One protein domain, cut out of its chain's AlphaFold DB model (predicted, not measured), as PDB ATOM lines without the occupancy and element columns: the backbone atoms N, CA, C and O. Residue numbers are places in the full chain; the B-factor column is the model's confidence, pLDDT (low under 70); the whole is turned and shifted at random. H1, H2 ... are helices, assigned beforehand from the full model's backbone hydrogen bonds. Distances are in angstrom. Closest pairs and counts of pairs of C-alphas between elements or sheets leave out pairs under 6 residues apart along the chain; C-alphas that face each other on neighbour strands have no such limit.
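Overview. This is residues 4 to 111 of the 113 residues of an uncharacterized protein of Planctomycetes bacterium (UniProt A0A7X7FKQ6). Five helices crossing one another make a rounded ball: short H2 lies in the middle with H5 across it, H1 and H3 lie at opposite ends, and H4 crosses H5. The loop of residues 40 to 55 runs along the outside. The printed part has 108 residues, of which 73 are in five named helices, H1, H2, H3, H4 and H5 in order along the chain, with no named strand; the class is all helix, and the whole is compact, with a radius of gyration of the C-alphas of 12.7 A and spans of 32 by 27 by 27 A.

Arrangement. H1, residues 4 to 20, touches H2, residues 30 to 39, with residues 9 to 16 alone; the closest C-alphas, of Lys 13 and Pro 30, are 5.4 A apart. H3, residues 56 to 68, and H4, residues 70 to 84, only just touch, only at the corner, with 3 pairs of C-alphas within 8 A, the closest Leu 65 and Leu 73 at 6.3 A. H5, residues 92 to 109, touches H2, closest at C-alphas 96 and 38, 5.4 A. Every O i to N i+4 pair is within hydrogen-bond range in H1 to H5.

Along the chain. H1 begins at C-alpha 4 (-37.597, 62.151, -21.396); H5, 25.3 A long, ends at C-alpha 109 (-47.967, 47.436, -15.315).

Size, cuts and confidence. The printed part has no cut; the H2 to H3 link is long; residue 50 is under 70 in pLDDT.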
ATOM      1  N   PHE A   4     -38.247  63.397 -21.019       86.94
ATOM      2  CA  PHE A   4     -37.597  62.151 -21.396       86.94
ATOM      3  C   PHE A   4     -38.422  61.389 -22.432       86.94
ATOM      4  O   PHE A   4     -37.925  61.134 -23.525       86.94
ATOM      5  N   VAL A   5     -39.706  61.139 -22.173       87.06
ATOM      6  CA  VAL A   5     -40.591  60.473 -23.145       87.06
ATOM      7  C   VAL A   5     -40.650  61.224 -24.478       87.06
ATOM      8  O   VAL A   5     -40.579  60.613 -25.544       87.06
ATOM      9  N   ARG A   6     -40.692  62.565 -24.456       87.00
ATOM     10  CA  ARG A   6     -40.634  63.372 -25.691       87.00
ATOM     11  C   ARG A   6     -39.337  63.146 -26.472       87.00
ATOM     12  O   ARG A   6     -39.353  63.152 -27.702       87.00
ATOM     13  N   ARG A   7     -38.214  62.972 -25.777       91.19
ATOM     14  CA  ARG A   7     -36.911  62.672 -26.384       91.19
ATOM     15  C   ARG A   7     -36.905  61.280 -27.006       91.19
ATOM     16  O   ARG A   7     -36.516  61.166 -28.165       91.19
ATOM     17  N   VAL A   8     -37.383  60.270 -26.280       89.56
ATOM     18  CA  VAL A   8     -37.485  58.892 -26.781       89.56
ATOM     19  C   VAL A   8     -38.417  58.833 -27.994       89.56
ATOM     20  O   VAL A   8     -38.048  58.273 -29.015       89.56
ATOM     21  N   SER A   9     -39.567  59.511 -27.962       88.12
ATOM     22  CA  SER A   9     -40.494  59.577 -29.103       88.12
ATOM     23  C   SER A   9     -39.864  60.229 -30.347       88.12
ATOM     24  O   SER A   9     -40.018  59.732 -31.465       88.12
ATOM     25  N   LYS A  10     -39.072  61.300 -30.177       90.06
ATOM     26  CA  LYS A  10     -38.289  61.889 -31.282       90.06
ATOM     27  C   LYS A  10     -37.240  60.921 -31.830       90.06
ATOM     28  O   LYS A  10     -37.048  60.861 -33.043       90.06
ATOM     29  N   GLN A  11     -36.558  60.185 -30.953       90.62
ATOM     30  CA  GLN A  11     -35.595  59.160 -31.356       90.62
ATOM     31  C   GLN A  11     -36.290  58.008 -32.088       90.62
ATOM     32  O   GLN A  11     -35.768  57.559 -33.101       90.62
ATOM     33  N   ALA A  12     -37.485  57.606 -31.655       89.69
ATOM     34  CA  ALA A  12     -38.273  56.567 -32.302       89.69
ATOM     35  C   ALA A  12     -38.650  56.961 -33.734       89.69
ATOM     36  O   ALA A  12     -38.349  56.230 -34.673       89.69
ATOM     37  N   LYS A  13     -39.173  58.181 -33.930       91.00
ATOM     38  CA  LYS A  13     -39.453  58.721 -35.270       91.00
ATOM     39  C   LYS A  13     -38.210  58.729 -36.168       91.00
ATOM     40  O   LYS A  13     -38.299  58.449 -37.361       91.00
ATOM     41  N   ARG A  14     -37.047  59.068 -35.608       90.81
ATOM     42  CA  ARG A  14     -35.778  59.046 -36.343       90.81
ATOM     43  C   ARG A  14     -35.362  57.618 -36.711       90.81
ATOM     44  O   ARG A  14     -34.994  57.392 -37.856       90.81
ATOM     45  N   ALA A  15     -35.467  56.677 -35.775       89.31
ATOM     46  CA  ALA A  15     -35.152  55.270 -35.994       89.31
ATOM     47  C   ALA A  15     -36.048  54.644 -37.072       89.31
ATOM     48  O   ALA A  15     -35.541  53.951 -37.946       89.31
ATOM     49  N   MET A  16     -37.350  54.956 -37.078       91.69
ATOM     50  CA  MET A  16     -38.271  54.521 -38.137       91.69
ATOM     51  C   MET A  16     -37.784  54.942 -39.527       91.69
ATOM     52  O   MET A  16     -37.711  54.124 -40.445       91.69
ATOM     53  N   ARG A  17     -37.357  56.203 -39.662       90.12
ATOM     54  CA  ARG A  17     -36.844  56.734 -40.927       90.12
ATOM     55  C   ARG A  17     -35.505  56.112 -41.323       90.12
ATOM     56  O   ARG A  17     -35.313  55.790 -42.487       90.12
ATOM     57  N   GLU A  18     -34.576  55.979 -40.380       90.00
ATOM     58  CA  GLU A  18     -33.210  55.515 -40.661       90.00
ATOM     59  C   GLU A  18     -33.127  54.001 -40.900       90.00
ATOM     60  O   GLU A  18     -32.345  53.568 -41.740       90.00
ATOM     61  N   ILE A  19     -33.920  53.201 -40.181       88.50
ATOM     62  CA  ILE A  19     -33.846  51.732 -40.220       88.50
ATOM     63  C   ILE A  19     -34.846  51.154 -41.217       88.50
ATOM     64  O   ILE A  19     -34.503  50.254 -41.978       88.50
ATOM     65  N   PHE A  20     -36.076  51.670 -41.225       87.69
ATOM     66  CA  PHE A  20     -37.167  51.104 -42.021       87.69
ATOM     67  C   PHE A  20     -37.504  51.944 -43.256       87.69
ATOM     68  O   PHE A  20     -38.292  51.507 -44.089       87.69
ATOM     69  N   GLY A  21     -36.924  53.143 -43.398       87.56
ATOM     70  CA  GLY A  21     -37.235  54.049 -44.507       87.56
ATOM     71  C   GLY A  21     -38.667  54.592 -44.467       87.56
ATOM     72  O   GLY A  21     -39.171  55.041 -45.493       87.56
ATOM     73  N   GLN A  22     -39.328  54.536 -43.306       84.81
ATOM     74  CA  GLN A  22     -40.736  54.899 -43.136       84.81
ATOM     75  C   GLN A  22     -40.892  56.133 -42.247       84.81
ATOM     76  O   GLN A  22     -40.095  56.383 -41.338       84.81
ATOM     77  N   GLU A  23     -41.938  56.915 -42.508       86.38
ATOM     78  CA  GLU A  23     -42.390  57.953 -41.584       86.38
ATOM     79  C   GLU A  23     -43.562  57.437 -40.747       86.38
ATOM     80  O   GLU A  23     -44.341  56.632 -41.256       86.38
ATOM     81  N   PRO A  24     -43.712  57.921 -39.501       80.00
ATOM     82  CA  PRO A  24     -44.899  57.633 -38.717       80.00
ATOM     83  C   PRO A  24     -46.162  58.068 -39.446       80.00
ATOM     84  O   PRO A  24     -46.171  59.160 -40.037       80.00
ATOM     85  N   LEU A  25     -47.224  57.269 -39.380       79.44
ATOM     86  CA  LEU A  25     -48.487  57.657 -39.988       79.44
ATOM     87  C   LEU A  25     -49.066  58.898 -39.278       79.44
ATOM     88  O   LEU A  25     -48.862  59.114 -38.079       79.44
ATOM     89  N   PRO A  26     -49.795  59.765 -40.003       74.12
ATOM     90  CA  PRO A  26     -50.438  60.922 -39.395       74.12
ATOM     91  C   PRO A  26     -51.442  60.493 -38.317       74.12
ATOM     92  O   PRO A  26     -52.407  59.796 -38.612       74.12
ATOM     93  N   GLY A  27     -51.236  60.950 -37.081       70.75
ATOM     94  CA  GLY A  27     -52.102  60.620 -35.940       70.75
ATOM     95  C   GLY A  27     -51.673  59.377 -35.160       70.75
ATOM     96  O   GLY A  27     -52.133  59.202 -34.035       70.75
ATOM     97  N   GLU A  28     -50.747  58.585 -35.700       78.25
ATOM     98  CA  GLU A  28     -50.163  57.451 -34.996       78.25
ATOM     99  C   GLU A  28     -49.053  57.880 -34.041       78.25
ATOM    100  O   GLU A  28     -48.448  58.958 -34.136       78.25
ATOM    101  N   ILE A  29     -48.783  57.006 -33.076       84.12
ATOM    102  CA  ILE A  29     -47.781  57.252 -32.047       84.12
ATOM    103  C   ILE A  29     -46.478  56.613 -32.497       84.12
ATOM    104  O   ILE A  29     -46.395  55.384 -32.520       84.12
ATOM    105  N   PRO A  30     -45.416  57.409 -32.748       88.25
ATOM    106  CA  PRO A  30     -44.176  56.894 -33.330       88.25
ATOM    107  C   PRO A  30     -43.548  55.749 -32.536       88.25
ATOM    108  O   PRO A  30     -42.808  54.938 -33.076       88.25
ATOM    109  N   LEU A  31     -43.800  55.709 -31.226       89.19
ATOM    110  CA  LEU A  31     -43.263  54.670 -30.361       89.19
ATOM    111  C   LEU A  31     -44.022  53.344 -30.516       89.19
ATOM    112  O   LEU A  31     -43.376  52.306 -30.597       89.19
ATOM    113  N   LEU A  32     -45.355  53.384 -30.628       89.19
ATOM    114  CA  LEU A  32     -46.172  52.191 -30.875       89.19
ATOM    115  C   LEU A  32     -45.888  51.612 -32.263       89.19
ATOM    116  O   LEU A  32     -45.675  50.412 -32.393       89.19
ATOM    117  N   GLU A  33     -45.803  52.461 -33.288       89.44
ATOM    118  CA  GLU A  33     -45.463  52.007 -34.640       89.44
ATOM    119  C   GLU A  33     -44.057  51.412 -34.712       89.44
ATOM    120  O   GLU A  33     -43.868  50.349 -35.300       89.44
ATOM    121  N   LEU A  34     -43.067  52.054 -34.079       90.75
ATOM    122  CA  LEU A  34     -41.716  51.501 -34.018       90.75
ATOM    123  C   LEU A  34     -41.708  50.123 -33.344       90.75
ATOM    124  O   LEU A  34     -41.009  49.227 -33.812       90.75
ATOM    125  N   MET A  35     -42.479  49.933 -32.272       90.38
ATOM    126  CA  MET A  35     -42.599  48.627 -31.620       90.38
ATOM    127  C   MET A  35     -43.204  47.583 -32.559       90.38
ATOM    128  O   MET A  35     -42.644  46.496 -32.679       90.38
ATOM    129  N   SER A  36     -44.270  47.930 -33.285       89.19
ATOM    130  CA  SER A  36     -44.869  47.053 -34.297       89.19
ATOM    131  C   SER A  36     -43.874  46.657 -35.389       89.19
ATOM    132  O   SER A  36     -43.827  45.494 -35.775       89.19
ATOM    133  N   LEU A  37     -43.027  47.584 -35.847       89.94
ATOM    134  CA  LEU A  37     -41.992  47.308 -36.851       89.94
ATOM    135  C   LEU A  37     -40.831  46.454 -36.315       89.94
ATOM    136  O   LEU A  37     -40.228  45.687 -37.063       89.94
ATOM    137  N   LEU A  38     -40.479  46.605 -35.037       90.69
ATOM    138  CA  LEU A  38     -39.372  45.874 -34.413       90.69
ATOM    139  C   LEU A  38     -39.756  44.450 -33.999       90.69
ATOM    140  O   LEU A  38     -38.912  43.550 -34.037       90.69
ATOM    141  N   LEU A  39     -40.991  44.272 -33.536       90.88
ATOM    142  CA  LEU A  39     -41.469  43.027 -32.942       90.88
ATOM    143  C   LEU A  39     -42.380  42.246 -33.881       90.88
ATOM    144  O   LEU A  39     -42.368  41.026 -33.811       90.88
ATOM    145  N   GLY A  40     -43.125  42.903 -34.768       89.62
ATOM    146  CA  GLY A  40     -44.018  42.239 -35.712       89.62
ATOM    147  C   GLY A  40     -43.276  41.633 -36.900       89.62
ATOM    148  O   GLY A  40     -42.269  42.164 -37.370       89.62
ATOM    149  N   ASP A  41     -43.773  40.513 -37.410       86.94
ATOM    150  CA  ASP A  41     -43.248  39.836 -38.602       86.94
ATOM    151  C   ASP A  41     -43.822  40.380 -39.926       86.94
ATOM    152  O   ASP A  41     -43.367  40.006 -41.006       86.94
ATOM    153  N   GLY A  42     -44.803  41.284 -39.842       81.50
ATOM    154  CA  GLY A  42     -45.525  41.851 -40.984       81.50
ATOM    155  C   GLY A  42     -46.778  41.071 -41.406       81.50
ATOM    156  O   GLY A  42     -47.542  41.573 -42.227       81.50
ATOM    157  N   PHE A  43     -47.028  39.899 -40.821       82.00
ATOM    158  CA  PHE A  43     -48.218  39.064 -41.033       82.00
ATOM    159  C   PHE A  43     -49.155  39.037 -39.816       82.00
ATOM    160  O   PHE A  43     -50.190  38.373 -39.841       82.00
ATOM    161  N   GLY A  44     -48.827  39.811 -38.779       79.94
ATOM    162  CA  GLY A  44     -49.605  39.918 -37.545       79.94
ATOM    163  C   GLY A  44     -49.081  39.026 -36.424       79.94
ATOM    164  O   GLY A  44     -49.655  39.031 -35.337       79.94
ATOM    165  N   GLU A  45     -47.980  38.310 -36.643       86.38
ATOM    166  CA  GLU A  45     -47.315  37.527 -35.610       86.38
ATOM    167  C   GLU A  45     -46.122  38.286 -35.024       86.38
ATOM    168  O   GLU A  45     -45.613  39.260 -35.588       86.38
ATOM    169  N   VAL A  46     -45.677  37.839 -33.852       88.88
ATOM    170  CA  VAL A  46     -44.460  38.352 -33.230       88.88
ATOM    171  C   VAL A  46     -43.256  37.600 -33.784       88.88
ATOM    172  O   VAL A  46     -43.218  36.370 -33.803       88.88
ATOM    173  N   GLN A  47     -42.237  38.330 -34.221       85.62
ATOM    174  CA  GLN A  47     -40.962  37.736 -34.574       85.62
ATOM    175  C   GLN A  47     -40.315  37.108 -33.335       85.62
ATOM    176  O   GLN A  47     -40.240  37.752 -32.285       85.62
ATOM    177  N   PRO A  48     -39.721  35.914 -33.461       76.25
ATOM    178  CA  PRO A  48     -38.999  35.300 -32.362       76.25
ATOM    179  C   PRO A  48     -37.813  36.178 -31.942       76.25
ATOM    180  O   PRO A  48     -36.937  36.522 -32.741       76.25
ATOM    181  N   THR A  49     -37.787  36.537 -30.665       71.06
ATOM    182  CA  THR A  49     -36.679  37.214 -29.989       71.06
ATOM    183  C   THR A  49     -35.883  36.188 -29.183       71.06
ATOM    184  O   THR A  49     -36.410  35.534 -28.289       71.06
ATOM    185  N   THR A  50     -34.592  36.036 -29.490       64.81
ATOM    186  CA  THR A  50     -33.708  35.040 -28.852       64.81
ATOM    187  C   THR A  50     -33.383  35.362 -27.394       64.81
ATOM    188  O   THR A  50     -33.091  34.457 -26.619       64.81
ATOM    189  N   THR A  51     -33.435  36.643 -27.019       77.88
ATOM    190  CA  THR A  51     -33.008  37.120 -25.695       77.88
ATOM    191  C   THR A  51     -34.159  37.246 -24.698       77.88
ATOM    192  O   THR A  51     -33.981  36.963 -23.518       77.88
ATOM    193  N   ILE A  52     -35.330  37.695 -25.155       82.94
ATOM    194  CA  ILE A  52     -36.509  37.938 -24.315       82.94
ATOM    195  C   ILE A  52     -37.716  37.378 -25.058       82.94
ATOM    196  O   ILE A  52     -38.171  38.027 -26.000       82.94
ATOM    197  N   PRO A  53     -38.202  36.178 -24.706       85.25
ATOM    198  CA  PRO A  53     -39.287  35.552 -25.442       85.25
ATOM    199  C   PRO A  53     -40.592  36.320 -25.219       85.25
ATOM    200  O   PRO A  53     -40.989  36.565 -24.082       85.25
ATOM    201  N   ILE A  54     -41.259  36.676 -26.315       89.75
ATOM    202  CA  ILE A  54     -42.627  37.193 -26.312       89.75
ATOM    203  C   ILE A  54     -43.533  36.061 -26.779       89.75
ATOM    204  O   ILE A  54     -43.308  35.473 -27.838       89.75
ATOM    205  N   THR A  55     -44.549  35.736 -25.990       90.25
ATOM    206  CA  THR A  55     -45.552  34.748 -26.391       90.25
ATOM    207  C   THR A  55     -46.573  35.360 -27.349       90.25
ATOM    208  O   THR A  55     -46.862  36.556 -27.292       90.25
ATOM    209  N   SER A  56     -47.187  34.529 -28.195       89.31
ATOM    210  CA  SER A  56     -48.276  34.966 -29.077       89.31
ATOM    211  C   SER A  56     -49.451  35.570 -28.300       89.31
ATOM    212  O   SER A  56     -50.089  36.490 -28.797       89.31
ATOM    213  N   GLN A  57     -49.708  35.096 -27.074       90.62
ATOM    214  CA  GLN A  57     -50.747  35.649 -26.201       90.62
ATOM    215  C   GLN A  57     -50.409  37.084 -25.775       90.62
ATOM    216  O   GLN A  57     -51.200  37.983 -26.018       90.62
ATOM    217  N   GLN A  58     -49.200  37.322 -25.253       92.44
ATOM    218  CA  GLN A  58     -48.752  38.671 -24.878       92.44
ATOM    219  C   GLN A  58     -48.779  39.635 -26.072       92.44
ATOM    220  O   GLN A  58     -49.153  40.797 -25.935       92.44
ATOM    221  N   TRP A  59     -48.397  39.152 -27.258       93.00
ATOM    222  CA  TRP A  59     -48.481  39.932 -28.490       93.00
ATOM    223  C   TRP A  59     -49.922  40.290 -28.865       93.00
ATOM    224  O   TRP A  59     -50.211  41.434 -29.216       93.00
ATOM    225  N   PHE A  60     -50.837  39.328 -28.748       91.38
ATOM    226  CA  PHE A  60     -52.257  39.559 -28.972       91.38
ATOM    227  C   PHE A  60     -52.836  40.565 -27.970       91.38
ATOM    228  O   PHE A  60     -53.531  41.493 -28.382       91.38
ATOM    229  N   ASP A  61     -52.509  40.437 -26.685       92.44
ATOM    230  CA  ASP A  61     -52.979  41.343 -25.633       92.44
ATOM    231  C   ASP A  61     -52.481  42.773 -25.868       92.44
ATOM    232  O   ASP A  61     -53.257  43.727 -25.794       92.44
ATOM    233  N   TRP A  62     -51.213  42.927 -26.262       92.94
ATOM    234  CA  TRP A  62     -50.654  44.215 -26.673       92.94
ATOM    235  C   TRP A  62     -51.445  44.855 -27.820       92.94
ATOM    236  O   TRP A  62     -51.849  46.017 -27.731       92.94
ATOM    237  N   HIS A  63     -51.714  44.100 -28.888       91.19
ATOM    238  CA  HIS A  63     -52.499  44.596 -30.017       91.19
ATOM    239  C   HIS A  63     -53.941  44.922 -29.642       91.19
ATOM    240  O   HIS A  63     -54.481  45.939 -30.084       91.19
ATOM    241  N   HIS A  64     -54.560  44.086 -28.813       91.56
ATOM    242  CA  HIS A  64     -55.906  44.318 -28.320       91.56
ATOM    243  C   HIS A  64     -55.983  45.637 -27.543       91.56
ATOM    244  O   HIS A  64     -56.881  46.440 -27.792       91.56
ATOM    245  N   LEU A  65     -55.016  45.915 -26.666       92.38
ATOM    246  CA  LEU A  65     -54.933  47.182 -25.936       92.38
ATOM    247  C   LEU A  65     -54.683  48.371 -26.860       92.38
ATOM    248  O   LEU A  65     -55.323  49.406 -26.689       92.38
ATOM    249  N   ALA A  66     -53.799  48.229 -27.849       90.62
ATOM    250  CA  ALA A  66     -53.518  49.296 -28.804       90.62
ATOM    251  C   ALA A  66     -54.778  49.712 -29.585       90.62
ATOM    252  O   ALA A  66     -54.959  50.891 -29.875       90.62
ATOM    253  N   LEU A  67     -55.672  48.761 -29.872       89.94
ATOM    254  CA  LEU A  67     -56.945  49.006 -30.553       89.94
ATOM    255  C   LEU A  67     -58.041  49.516 -29.613       89.94
ATOM    256  O   LEU A  67     -58.738  50.477 -29.930       89.94
ATOM    257  N   MET A  68     -58.227  48.857 -28.470       93.00
ATOM    258  CA  MET A  68     -59.380  49.095 -27.600       93.00
ATOM    259  C   MET A  68     -59.155  50.232 -26.612       93.00
ATOM    260  O   MET A  68     -60.102  50.923 -26.240       93.00
ATOM    261  N   LYS A  69     -57.915  50.398 -26.150       92.62
ATOM    262  CA  LYS A  69     -57.546  51.327 -25.082       92.62
ATOM    263  C   LYS A  69     -56.175  51.976 -25.325       92.62
ATOM    264  O   LYS A  69     -55.302  51.909 -24.452       92.62
ATOM    265  N   PRO A  70     -55.969  52.642 -26.477       90.19
ATOM    266  CA  PRO A  70     -54.674  53.219 -26.822       90.19
ATOM    267  C   PRO A  70     -54.176  54.181 -25.740       90.19
ATOM    268  O   PRO A  70     -53.029  54.083 -25.325       90.19
ATOM    269  N   GLU A  71     -55.035  55.062 -25.221       90.75
ATOM    270  CA  GLU A  71     -54.663  56.055 -24.200       90.75
ATOM    271  C   GLU A  71     -54.108  55.430 -22.912       90.75
ATOM    272  O   GLU A  71     -53.097  55.906 -22.388       90.75
ATOM    273  N   GLU A  72     -54.726  54.347 -22.432       92.00
ATOM    274  CA  GLU A  72     -54.291  53.616 -21.235       92.00
ATOM    275  C   GLU A  72     -52.941  52.931 -21.482       92.00
ATOM    276  O   GLU A  72     -52.008  53.088 -20.689       92.00
ATOM    277  N   LEU A  73     -52.798  52.274 -22.638       92.69
ATOM    278  CA  LEU A  73     -51.550  51.640 -23.053       92.69
ATOM    279  C   LEU A  73     -50.399  52.652 -23.136       92.69
ATOM    280  O   LEU A  73     -49.313  52.423 -22.607       92.69
ATOM    281  N   ILE A  74     -50.639  53.806 -23.762       91.38
ATOM    282  CA  ILE A  74     -49.646  54.875 -23.904       91.38
ATOM    283  C   ILE A  74     -49.262  55.442 -22.540       91.38
ATOM    284  O   ILE A  74     -48.089  55.740 -22.305       91.38
ATOM    285  N   ALA A  75     -50.233  55.636 -21.645       92.12
ATOM    286  CA  ALA A  75     -49.974  56.143 -20.305       92.12
ATOM    287  C   ALA A  75     -49.077  55.182 -19.512       92.12
ATOM    288  O   ALA A  75     -48.065  55.628 -18.963       92.12
ATOM    289  N   ALA A  76     -49.390  53.884 -19.525       93.56
ATOM    290  CA  ALA A  76     -48.583  52.848 -18.883       93.56
ATOM    291  C   ALA A  76     -47.176  52.767 -19.495       93.56
ATOM    292  O   ALA A  76     -46.177  52.831 -18.780       93.56
ATOM    293  N   MET A  77     -47.077  52.754 -20.823       93.62
ATOM    294  CA  MET A  77     -45.798  52.726 -21.531       93.62
ATOM    295  C   MET A  77     -44.925  53.943 -21.194       93.62
ATOM    296  O   MET A  77     -43.729  53.818 -20.932       93.62
ATOM    297  N   ASN A  78     -45.513  55.141 -21.139       92.00
ATOM    298  CA  ASN A  78     -44.796  56.354 -20.747       92.00
ATOM    299  C   ASN A  78     -44.324  56.304 -19.291       92.00
ATOM    300  O   ASN A  78     -43.241  56.810 -18.989       92.00
ATOM    301  N   LEU A  79     -45.119  55.713 -18.396       92.56
ATOM    302  CA  LEU A  79     -44.738  55.517 -17.002       92.56
ATOM    303  C   LEU A  79     -43.532  54.577 -16.895       92.56
ATOM    304  O   LEU A  79     -42.565  54.919 -16.217       92.56
ATOM    305  N   VAL A  80     -43.544  53.450 -17.612       93.38
ATOM    306  CA  VAL A  80     -42.415  52.507 -17.673       93.38
ATOM    307  C   VAL A  80     -41.154  53.192 -18.212       93.38
ATOM    308  O   VAL A  80     -40.077  53.071 -17.626       93.38
ATOM    309  N   LEU A  81     -41.276  53.983 -19.284       92.06
ATOM    310  CA  LEU A  81     -40.151  54.739 -19.846       92.06
ATOM    311  C   LEU A  81     -39.551  55.737 -18.845       92.06
ATOM    312  O   LEU A  81     -38.328  55.822 -18.726       92.06
ATOM    313  N   GLU A  82     -40.383  56.509 -18.141       90.56
ATOM    314  CA  GLU A  82     -39.904  57.508 -17.174       90.56
ATOM    315  C   GLU A  82     -39.293  56.863 -15.927       90.56
ATOM    316  O   GLU A  82     -38.237  57.307 -15.469       90.56
ATOM    317  N   THR A  83     -39.933  55.823 -15.391       89.38
ATOM    318  CA  THR A  83     -39.492  55.136 -14.166       89.38
ATOM    319  C   THR A  83     -38.212  54.343 -14.399       89.38
ATOM    320  O   THR A  83     -37.259  54.484 -13.635       89.38
ATOM    321  N   GLY A  84     -38.149  53.572 -15.486       85.94
ATOM    322  CA  GLY A  84     -36.977  52.781 -15.851       85.94
ATOM    323  C   GLY A  84     -35.866  53.579 -16.532       85.94
ATOM    324  O   GLY A  84     -34.791  53.032 -16.764       85.94
ATOM    325  N   ARG A  85     -36.110  54.854 -16.886       87.31
ATOM    326  CA  ARG A  85     -35.206  55.680 -17.713       87.31
ATOM    327  C   ARG A  85     -34.711  54.921 -18.950       87.31
ATOM    328  O   ARG A  85     -33.539  54.988 -19.312       87.31
ATOM    329  N   LEU A  86     -35.618  54.193 -19.599       87.81
ATOM    330  CA  LEU A  86     -35.295  53.302 -20.710       87.81
ATOM    331  C   LEU A  86     -34.975  54.110 -21.971       87.81
ATOM    332  O   LEU A  86     -35.868  54.554 -22.693       87.81
ATOM    333  N   GLU A  87     -33.690  54.318 -22.238       90.62
ATOM    334  CA  GLU A  87     -33.232  55.010 -23.442       90.62
ATOM    335  C   GLU A  87     -33.360  54.119 -24.680       90.62
ATOM    336  O   GLU A  87     -33.090  52.922 -24.614       90.62
ATOM    337  N   LEU A  88     -33.737  54.708 -25.822       89.75
ATOM    338  CA  LEU A  88     -33.800  53.974 -27.083       89.75
ATOM    339  C   LEU A  88     -32.370  53.628 -27.553       89.75
ATOM    340  O   LEU A  88     -31.581  54.546 -27.814       89.75
ATOM    341  N   PRO A  89     -32.019  52.337 -27.708       91.19
ATOM    342  CA  PRO A  89     -30.711  51.933 -28.218       91.19
ATOM    343  C   PRO A  89     -30.519  52.361 -29.673       91.19
ATOM    344  O   PRO A  89     -31.480  52.645 -30.372       91.19
ATOM    345  N   ARG A  90     -29.275  52.367 -30.171       84.75
ATOM    346  CA  ARG A  90     -28.977  52.721 -31.577       84.75
ATOM    347  C   ARG A  90     -28.892  51.524 -32.523       84.75
ATOM    348  O   ARG A  90     -29.019  51.698 -33.729       84.75
ATOM    349  N   HIS A  91     -28.638  50.330 -31.991       87.12
ATOM    350  CA  HIS A  91     -28.454  49.122 -32.794       87.12
ATOM    351  C   HIS A  91     -29.781  48.368 -32.956       87.12
ATOM    352  O   HIS A  91     -30.464  48.187 -31.948       87.12
ATOM    353  N   PRO A  92     -30.131  47.878 -34.163       83.50
ATOM    354  CA  PRO A  92     -31.414  47.213 -34.412       83.50
ATOM    355  C   PRO A  92     -31.711  46.035 -33.473       83.50
ATOM    356  O   PRO A  92     -32.798  45.955 -32.913       83.50
ATOM    357  N   GLU A  93     -30.739  45.156 -33.220       85.56
ATOM    358  CA  GLU A  93     -30.914  44.013 -32.305       85.56
ATOM    359  C   GLU A  93     -31.174  44.454 -30.855       85.56
ATOM    360  O   GLU A  93     -32.045  43.917 -30.163       85.56
ATOM    361  N   ALA A  94     -30.462  45.491 -30.403       89.81
ATOM    362  CA  ALA A  94     -30.671  46.074 -29.083       89.81
ATOM    363  C   ALA A  94     -32.027  46.789 -28.993       89.81
ATOM    364  O   ALA A  94     -32.698  46.679 -27.972       89.81
ATOM    365  N   MET A  95     -32.465  47.469 -30.060       91.38
ATOM    366  CA  MET A  95     -33.799  48.073 -30.136       91.38
ATOM    367  C   MET A  95     -34.901  47.017 -30.049       91.38
ATOM    368  O   MET A  95     -35.887  47.248 -29.358       91.38
ATOM    369  N   ARG A  96     -34.735  45.853 -30.691       90.62
ATOM    370  CA  ARG A  96     -35.696  44.743 -30.577       90.62
ATOM    371  C   ARG A  96     -35.797  44.226 -29.146       90.62
ATOM    372  O   ARG A  96     -36.897  44.065 -28.630       90.62
ATOM    373  N   THR A  97     -34.658  44.031 -28.483       91.19
ATOM    374  CA  THR A  97     -34.625  43.617 -27.070       91.19
ATOM    375  C   THR A  97     -35.269  44.673 -26.168       91.19
ATOM    376  O   THR A  97     -36.088  44.348 -25.317       91.19
ATOM    377  N   TRP A  98     -34.957  45.950 -26.393       93.50
ATOM    378  CA  TRP A  98     -35.566  47.074 -25.683       93.50
ATOM    379  C   TRP A  98     -37.082  47.151 -25.896       93.50
ATOM    380  O   TRP A  98     -37.817  47.357 -24.935       93.50
ATOM    381  N   ALA A  99     -37.560  46.937 -27.124       93.19
ATOM    382  CA  ALA A  99     -38.984  46.940 -27.437       93.19
ATOM    383  C   ALA A  99     -39.702  45.787 -26.727       93.19
ATOM    384  O   ALA A  99     -40.765  46.001 -26.155       93.19
ATOM    385  N   ALA A 100     -39.092  44.597 -26.693       92.75
ATOM    386  CA  ALA A 100     -39.611  43.460 -25.939       92.75
ATOM    387  C   ALA A 100     -39.687  43.762 -24.434       92.75
ATOM    388  O   ALA A 100     -40.733  43.560 -23.824       92.75
ATOM    389  N   CYS A 101     -38.620  44.319 -23.840       93.19
ATOM    390  CA  CYS A 101     -38.628  44.762 -22.442       93.19
ATOM    391  C   CYS A 101     -39.757  45.752 -22.162       93.19
ATOM    392  O   CYS A 101     -40.483  45.593 -21.182       93.19
ATOM    393  N   LEU A 102     -39.887  46.781 -23.002       94.19
ATOM    394  CA  LEU A 102     -40.884  47.827 -22.821       94.19
ATOM    395  C   LEU A 102     -42.302  47.268 -22.944       94.19
ATOM    396  O   LEU A 102     -43.141  47.589 -22.109       94.19
ATOM    397  N   MET A 103     -42.555  46.422 -23.945       94.44
ATOM    398  CA  MET A 103     -43.845  45.764 -24.148       94.44
ATOM    399  C   MET A 103     -44.245  44.956 -22.914       94.44
ATOM    400  O   MET A 103     -45.296  45.212 -22.336       94.44
ATOM    401  N   LEU A 104     -43.388  44.029 -22.479       93.50
ATOM    402  CA  LEU A 104     -43.685  43.146 -21.350       93.50
ATOM    403  C   LEU A 104     -43.855  43.931 -20.048       93.50
ATOM    404  O   LEU A 104     -44.850  43.756 -19.361       93.50
ATOM    405  N   SER A 105     -42.967  44.890 -19.775       93.81
ATOM    406  CA  SER A 105     -43.082  45.746 -18.583       93.81
ATOM    407  C   SER A 105     -44.360  46.593 -18.593       93.81
ATOM    408  O   SER A 105     -44.892  46.934 -17.543       93.81
ATOM    409  N   THR A 106     -44.851  46.969 -19.777       94.06
ATOM    410  CA  THR A 106     -46.112  47.708 -19.911       94.06
ATOM    411  C   THR A 106     -47.316  46.799 -19.669       94.06
ATOM    412  O   THR A 106     -48.270  47.236 -19.034       94.06
ATOM    413  N   LEU A 107     -47.278  45.551 -20.145       93.56
ATOM    414  CA  LEU A 107     -48.324  44.561 -19.869       93.56
ATOM    415  C   LEU A 107     -48.369  44.188 -18.382       93.56
ATOM    416  O   LEU A 107     -49.455  44.166 -17.809       93.56
ATOM    417  N   ASP A 108     -47.207  44.004 -17.747       92.44
ATOM    418  CA  ASP A 108     -47.081  43.817 -16.294       92.44
ATOM    419  C   ASP A 108     -47.715  44.988 -15.532       92.44
ATOM    420  O   ASP A 108     -48.485  44.796 -14.598       92.44
ATOM    421  N   GLN A 109     -47.433  46.227 -15.951       91.50
ATOM    422  CA  GLN A 109     -47.967  47.436 -15.315       91.50
ATOM    423  C   GLN A 109     -49.495  47.569 -15.432       91.50
ATOM    424  O   GLN A 109     -50.098  48.331 -14.670       91.50
ATOM    425  N   LEU A 110     -50.103  46.872 -16.393       90.50
ATOM    426  CA  LEU A 110     -51.547  46.808 -16.608       90.50
ATOM    427  C   LEU A 110     -52.184  45.561 -15.966       90.50
ATOM    428  O   LEU A 110     -53.367  45.320 -16.193       90.50
ATOM    429  N   ASP A 111     -51.423  44.800 -15.169       81.62
ATOM    430  CA  ASP A 111     -51.837  43.558 -14.504       81.62
ATOM    431  C   ASP A 111     -52.330  42.472 -15.487       81.62
ATOM    432  O   ASP A 111     -53.292  41.749 -15.218       81.62
TER     433      ASP A 111